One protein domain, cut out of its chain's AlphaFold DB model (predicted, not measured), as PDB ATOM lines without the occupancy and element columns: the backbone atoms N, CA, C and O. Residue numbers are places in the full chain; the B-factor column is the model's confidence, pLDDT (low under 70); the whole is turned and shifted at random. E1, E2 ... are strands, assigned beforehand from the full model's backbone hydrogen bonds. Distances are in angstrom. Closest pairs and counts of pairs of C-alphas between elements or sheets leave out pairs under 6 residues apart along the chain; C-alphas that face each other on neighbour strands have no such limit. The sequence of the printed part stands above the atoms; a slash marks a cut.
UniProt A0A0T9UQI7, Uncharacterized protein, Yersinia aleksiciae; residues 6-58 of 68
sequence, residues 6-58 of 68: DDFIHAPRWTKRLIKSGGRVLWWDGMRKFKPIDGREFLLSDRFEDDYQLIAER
ATOM      1  N   ASP A   6     144.317 186.349 140.676       73.44
ATOM      2  CA  ASP A   6     144.552 186.312 142.120       73.44
ATOM      3  C   ASP A   6     143.425 186.980 142.924       73.44
ATOM      4  O   ASP A   6     142.965 186.428 143.923       73.44
ATOM      5  N   ASP A   7     142.851 188.074 142.404       78.06
ATOM      6  CA  ASP A   7     141.703 188.752 143.012       78.06
ATOM      7  C   ASP A   7     140.469 187.843 143.101       78.06
ATOM      8  O   ASP A   7     139.520 188.177 143.793       78.06
ATOM      9  N   PHE A   8     140.440 186.696 142.412       83.62
ATOM     10  CA  PHE A   8     139.320 185.754 142.428       83.62
ATOM     11  C   PHE A   8     139.681 184.385 143.027       83.62
ATOM     12  O   PHE A   8     138.881 183.452 142.905       83.62
ATOM     13  N   ILE A   9     140.829 184.240 143.702       83.06
ATOM     14  CA  ILE A   9     141.298 182.948 144.241       83.06
ATOM     15  C   ILE A   9     140.317 182.315 145.247       83.06
ATOM     16  O   ILE A   9     140.108 181.102 145.246       83.06
ATOM     17  N   HIS A  10     139.644 183.141 146.050       84.06
ATOM     18  CA  HIS A  10     138.605 182.720 147.000       84.06
ATOM     19  C   HIS A  10     137.183 183.041 146.523       84.06
ATOM     20  O   HIS A  10     136.204 182.830 147.250       84.06
ATOM     21  N   ALA A  11     137.051 183.553 145.300       87.69
ATOM     22  CA  ALA A  11     135.762 183.918 144.751       87.69
ATOM     23  C   ALA A  11     135.000 182.673 144.268       87.69
ATOM     24  O   ALA A  11     135.586 181.747 143.692       87.69
ATOM     25  N   PRO A  12     133.669 182.643 144.434       88.81
ATOM     26  CA  PRO A  12     132.838 181.644 143.779       88.81
ATOM     27  C   PRO A  12     133.086 181.575 142.261       88.81
ATOM     28  O   PRO A  12     133.359 182.574 141.598       88.81
ATOM     29  N   ARG A  13     132.934 180.386 141.663       87.06
ATOM     30  CA  ARG A  13     133.167 180.187 140.214       87.06
ATOM     31  C   ARG A  13     132.269 181.044 139.321       87.06
ATOM     32  O   ARG A  13     132.670 181.395 138.220       87.06
ATOM     33  N   TRP A  14     131.062 181.353 139.788       89.62
ATOM     34  CA  TRP A  14     130.100 182.182 139.063       89.62
ATOM     35  C   TRP A  14     130.457 183.671 139.087       89.62
ATOM     36  O   TRP A  14     129.877 184.451 138.333       89.62
ATOM     37  N   THR A  15     131.380 184.081 139.956       91.62
ATOM     38  CA  THR A  15     131.727 185.482 140.141       91.62
ATOM     39  C   THR A  15     132.439 186.028 138.916       91.62
ATOM     40  O   THR A  15     133.443 185.474 138.461       91.62
ATOM     41  N   LYS A  16     131.922 187.152 138.416       90.81
ATOM     42  CA  LYS A  16     132.488 187.884 137.284       90.81
ATOM     43  C   LYS A  16     133.122 189.198 137.704       90.81
ATOM     44  O   LYS A  16     134.006 189.679 137.013       90.81
ATOM     45  N   ARG A  17     132.674 189.800 138.805       91.81
ATOM     46  CA  ARG A  17     133.125 191.118 139.255       91.81
ATOM     47  C   ARG A  17     133.380 191.117 140.751       91.81
ATOM     48  O   ARG A  17     132.633 190.504 141.511       91.81
ATOM     49  N   LEU A  18     134.420 191.827 141.154       92.81
ATOM     50  CA  LEU A  18     134.650 192.258 142.521       92.81
ATOM     51  C   LEU A  18     134.302 193.740 142.581       92.81
ATOM     52  O   LEU A  18     134.873 194.540 141.836       92.81
ATOM     53  N   ILE A  19     133.346 194.097 143.427       92.19
ATOM     54  CA  ILE A  19     132.863 195.473 143.557       92.19
ATOM     55  C   ILE A  19     132.912 195.928 145.010       92.19
ATOM     56  O   ILE A  19     132.899 195.107 145.929       92.19
ATOM     57  N   LYS A  20     132.911 197.241 145.218       92.25
ATOM     58  CA  LYS A  20     132.611 197.867 146.503       92.25
ATOM     59  C   LYS A  20     131.289 198.619 146.391       92.25
ATOM     60  O   LYS A  20     131.171 199.491 145.539       92.25
ATOM     61  N   SER A  21     130.325 198.299 147.244       88.88
ATOM     62  CA  SER A  21     129.046 199.021 147.363       88.88
ATOM     63  C   SER A  21     128.680 199.133 148.842       88.88
ATOM     64  O   SER A  21     128.995 198.241 149.639       88.88
ATOM     65  N   GLY A  22     128.125 200.280 149.245       85.88
ATOM     66  CA  GLY A  22     127.772 200.550 150.645       85.88
ATOM     67  C   GLY A  22     128.934 200.374 151.637       85.88
ATOM     68  O   GLY A  22     128.734 199.922 152.763       85.88
ATOM     69  N   GLY A  23     130.174 200.634 151.205       88.06
ATOM     70  CA  GLY A  23     131.381 200.440 152.019       88.06
ATOM     71  C   GLY A  23     131.855 198.986 152.163       88.06
ATOM     72  O   GLY A  23     132.897 198.758 152.775       88.06
ATOM     73  N   ARG A  24     131.152 198.012 151.573       89.75
ATOM     74  CA  ARG A  24     131.476 196.579 151.646       89.75
ATOM     75  C   ARG A  24     131.998 196.059 150.314       89.75
ATOM     76  O   ARG A  24     131.543 196.483 149.257       89.75
ATOM     77  N   VAL A  25     132.931 195.114 150.378       92.44
ATOM     78  CA  VAL A  25     133.461 194.415 149.202       92.44
ATOM     79  C   VAL A  25     132.617 193.169 148.931       92.44
ATOM     80  O   VAL A  25     132.359 192.375 149.840       92.44
ATOM     81  N   LEU A  26     132.163 193.016 147.687       93.38
ATOM     82  CA  LEU A  26     131.218 191.986 147.264       93.38
ATOM     83  C   LEU A  26     131.697 191.291 145.983       93.38
ATOM     84  O   LEU A  26     132.121 191.936 145.022       93.38
ATOM     85  N   TRP A  27     131.529 189.971 145.942       94.19
ATOM     86  CA  TRP A  27     131.546 189.186 144.714       94.19
ATOM     87  C   TRP A  27     130.209 189.328 143.995       94.19
ATOM     88  O   TRP A  27     129.165 189.088 144.601       94.19
ATOM     89  N   TRP A  28     130.238 189.653 142.707       93.31
ATOM     90  CA  TRP A  28     129.055 189.843 141.875       93.31
ATOM     91  C   TRP A  28     129.133 189.012 140.589       93.31
ATOM     92  O   TRP A  28     130.187 188.900 139.956       93.31
ATOM     93  N   ASP A  29     128.014 188.415 140.176       91.25
ATOM     94  CA  ASP A  29     127.913 187.696 138.897       91.25
ATOM     95  C   ASP A  29     127.761 188.639 137.688       91.25
ATOM     96  O   ASP A  29     127.777 188.190 136.540       91.25
ATOM     97  N   GLY A  30     127.631 189.945 137.944       88.62
ATOM     98  CA  GLY A  30     127.329 190.963 136.940       88.62
ATOM     99  C   GLY A  30     125.831 191.141 136.677       88.62
ATOM    100  O   GLY A  30     125.478 191.906 135.782       88.62
ATOM    101  N   MET A  31     124.959 190.445 137.419       89.12
ATOM    102  CA  MET A  31     123.505 190.573 137.326       89.12
ATOM    103  C   MET A  31     122.877 190.792 138.709       89.12
ATOM    104  O   MET A  31     122.851 191.917 139.203       89.12
ATOM    105  N   ARG A  32     122.376 189.737 139.357       90.62
ATOM    106  CA  ARG A  32     121.551 189.814 140.579       90.62
ATOM    107  C   ARG A  32     122.139 189.053 141.762       90.62
ATOM    108  O   ARG A  32     121.551 189.062 142.841       90.62
ATOM    109  N   LYS A  33     123.256 188.358 141.564       92.75
ATOM    110  CA  LYS A  33     123.809 187.416 142.530       92.75
ATOM    111  C   LYS A  33     125.052 187.982 143.191       92.75
ATOM    112  O   LYS A  33     126.047 188.261 142.521       92.75
ATOM    113  N   PHE A  34     124.995 188.098 144.513       93.12
ATOM    114  CA  PHE A  34     126.020 188.741 145.318       93.12
ATOM    115  C   PHE A  34     126.481 187.840 146.454       93.12
ATOM    116  O   PHE A  34     125.725 187.024 146.978       93.12
ATOM    117  N   LYS A  35     127.733 188.003 146.867       94.31
ATOM    118  CA  LYS A  35     128.259 187.378 148.079       94.31
ATOM    119  C   LYS A  35     129.290 188.311 148.724       94.31
ATOM    120  O   LYS A  35     130.302 188.594 148.084       94.31
ATOM    121  N   PRO A  36     129.090 188.770 149.969       92.69
ATOM    122  CA  PRO A  36     130.139 189.462 150.712       92.69
ATOM    123  C   PRO A  36     131.325 188.530 150.973       92.69
ATOM    124  O   PRO A  36     131.132 187.318 151.079       92.69
ATOM    125  N   ILE A  37     132.531 189.087 151.106       88.44
ATOM    126  CA  ILE A  37     133.760 188.302 151.338       88.44
ATOM    127  C   ILE A  37     133.584 187.328 152.516       88.44
ATOM    128  O   ILE A  37     133.745 186.121 152.340       88.44
ATOM    129  N   ASP A  38     133.112 187.840 153.653       87.31
ATOM    130  CA  ASP A  38     132.886 187.085 154.897       87.31
ATOM    131  C   ASP A  38     131.422 186.654 155.096       87.31
ATOM    132  O   ASP A  38     130.998 186.276 156.188       87.31
ATOM    133  N   GLY A  39     130.605 186.766 154.047       88.12
ATOM    134  CA  GLY A  39     129.157 186.623 154.135       88.12
ATOM    135  C   GLY A  39     128.596 185.417 153.395       88.12
ATOM    136  O   GLY A  39     129.287 184.653 152.712       88.12
ATOM    137  N   ARG A  40     127.274 185.280 153.505       89.50
ATOM    138  CA  ARG A  40     126.502 184.332 152.702       89.50
ATOM    139  C   ARG A  40     126.072 184.965 151.386       89.50
ATOM    140  O   ARG A  40     125.895 186.175 151.276       89.50
ATOM    141  N   GLU A  41     125.935 184.103 150.393       92.00
ATOM    142  CA  GLU A  41     125.416 184.446 149.076       92.00
ATOM    143  C   GLU A  41     123.948 184.876 149.173       92.00
ATOM    144  O   GLU A  41     123.175 184.280 149.925       92.00
ATOM    145  N   PHE A  42     123.569 185.892 148.402       90.06
ATOM    146  CA  PHE A  42     122.194 186.353 148.278       90.06
ATOM    147  C   PHE A  42     121.872 186.778 146.842       90.06
ATOM    148  O   PHE A  42     122.753 187.059 146.025       90.06
ATOM    149  N   LEU A  43     120.578 186.796 146.539       91.56
ATOM    150  CA  LEU A  43     120.024 187.175 145.245       91.56
ATOM    151  C   LEU A  43     119.116 188.383 145.437       91.56
ATOM    152  O   LEU A  43     118.298 188.403 146.356       91.56
ATOM    153  N   LEU A  44     119.247 189.371 144.561       85.75
ATOM    154  CA  LEU A  44     118.293 190.466 144.486       85.75
ATOM    155  C   LEU A  44     117.083 190.051 143.648       85.75
ATOM    156  O   LEU A  44     117.221 189.403 142.606       85.75
ATOM    157  N   SER A  45     115.897 190.452 144.100       80.31
ATOM    158  CA  SER A  45     114.649 190.253 143.355       80.31
ATOM    159  C   SER A  45     114.588 191.123 142.096       80.31
ATOM    160  O   SER A  45     113.992 190.708 141.101       80.31
ATOM    161  N   ASP A  46     115.248 192.288 142.119       78.94
ATOM    162  CA  ASP A  46     115.329 193.223 140.997       78.94
ATOM    163  C   ASP A  46     116.775 193.477 140.514       78.94
ATOM    164  O   ASP A  46     117.715 192.818 140.968       78.94
ATOM    165  N   ARG A  47     116.965 194.332 139.499       73.94
ATOM    166  CA  ARG A  47     118.294 194.734 139.024       73.94
ATOM    167  C   ARG A  47     118.999 195.551 140.108       73.94
ATOM    168  O   ARG A  47     118.381 196.235 140.911       73.94
ATOM    169  N   PHE A  48     120.319 195.436 140.137       79.31
ATOM    170  CA  PHE A  48     121.146 196.225 141.033       79.31
ATOM    171  C   PHE A  48     121.377 197.610 140.422       79.31
ATOM    172  O   PHE A  48     122.039 197.710 139.389       79.31
ATOM    173  N   GLU A  49     120.808 198.641 141.042       76.19
ATOM    174  CA  GLU A  49     120.875 200.043 140.591       76.19
ATOM    175  C   GLU A  49     121.736 200.932 141.508       76.19
ATOM    176  O   GLU A  49     121.823 202.136 141.297       76.19
ATOM    177  N   ASP A  50     122.368 200.348 142.530       77.75
ATOM    178  CA  ASP A  50     123.182 201.079 143.504       77.75
ATOM    179  C   ASP A  50     124.525 201.525 142.905       77.75
ATOM    180  O   ASP A  50     125.093 200.851 142.040       77.75
ATOM    181  N   ASP A  51     125.057 202.639 143.408       84.12
ATOM    182  CA  ASP A  51     126.377 203.137 143.030       84.12
ATOM    183  C   ASP A  51     127.460 202.174 143.542       84.12
ATOM    184  O   ASP A  51     127.645 201.966 144.746       84.12
ATOM    185  N   TYR A  52     128.195 201.561 142.616       88.88
ATOM    186  CA  TYR A  52     129.268 200.633 142.945       88.88
ATOM    187  C   TYR A  52     130.584 201.041 142.306       88.88
ATOM    188  O   TYR A  52     130.664 201.461 141.153       88.88
ATOM    189  N   GLN A  53     131.660 200.807 143.045       92.44
ATOM    190  CA  GLN A  53     133.007 200.895 142.516       92.44
ATOM    191  C   GLN A  53     133.443 199.515 142.022       92.44
ATOM    192  O   GLN A  53     133.540 198.569 142.805       92.44
ATOM    193  N   LEU A  54     133.737 199.389 140.726       90.44
ATOM    194  CA  LEU A  54     134.361 198.185 140.180       90.44
ATOM    195  C   LEU A  54     135.823 198.110 140.641       90.44
ATOM    196  O   LEU A  54     136.614 199.002 140.340       90.44
ATOM    197  N   ILE A  55     136.176 197.045 141.361       90.88
ATOM    198  CA  ILE A  55     137.554 196.778 141.801       90.88
ATOM    199  C   ILE A  55     138.267 195.929 140.747       90.88
ATOM    200  O   ILE A  55     139.344 196.287 140.273       90.88
ATOM    201  N   ALA A  56     137.644 194.815 140.361       89.75
ATOM    202  CA  ALA A  56     138.197 193.867 139.403       89.75
ATOM    203  C   ALA A  56     137.085 193.202 138.584       89.75
ATOM    204  O   ALA A  56     135.989 192.944 139.085       89.75
ATOM    205  N   GLU A  57     137.379 192.877 137.327       89.56
ATOM    206  CA  GLU A  57     136.509 192.073 136.471       89.56
ATOM    207  C   GLU A  57     137.254 190.814 136.026       89.56
ATOM    208  O   GLU A  57     138.344 190.873 135.456       89.56
ATOM    209  N   ARG A  58     136.645 189.659 136.290       84.44
ATOM    210  CA  ARG A  58     137.144 188.353 135.894       84.44
ATOM    211  C   ARG A  58     136.878 188.162 134.410       84.44
ATOM    212  O   ARG A  58     135.752 187.878 133.994       84.44
TER     213      ARG A  58
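AT A GLANCE: This is residues 6 to 58 of the 68 residues of an uncharacterized protein of Yersinia aleksiciae (UniProt A0A0T9UQI7). Little regular structure stands here: one small twisted sheet of four strands, with a long loop, residues 37 to 52, leading from edge strand E3 to edge strand E4. The 53 printed residues hold no named helix; strands E1 to E4, 19 residues, lie in the order E3 E2 E1 E4, antiparallel, class all strand. It is compact, radius of gyration of the C-alphas 10.0 A, spans 29 by 19 by 18 A.

HOW THE PARTS SIT: Look first at the hairpin E1, residues 17 to 21, and E2, residues 24 to 28: N 19 and O 26 are 3.0 A apart. E3, residues 33 to 36, adds a hairpin with E2, N 35 to O 27 2.9 A, a meander of antiparallel neighbours. E4, residues 53 to 57, is E1's antiparallel neighbour, N 18 to O 56 2.8 A: a Greek key, first strand beside fourth.

IN THESE COORDINATES: Find C-alpha 17 at (133.125, 191.118, 139.255); E1 runs 12.0 A, E2 12.1 A, E3 10.5 A. E4 runs 11.3 A to C-alpha 57 at (136.509, 192.073, 136.471).

THE WHOLE: The printed part has no cut; link E3 to E4 is long. No printed residue is under 70.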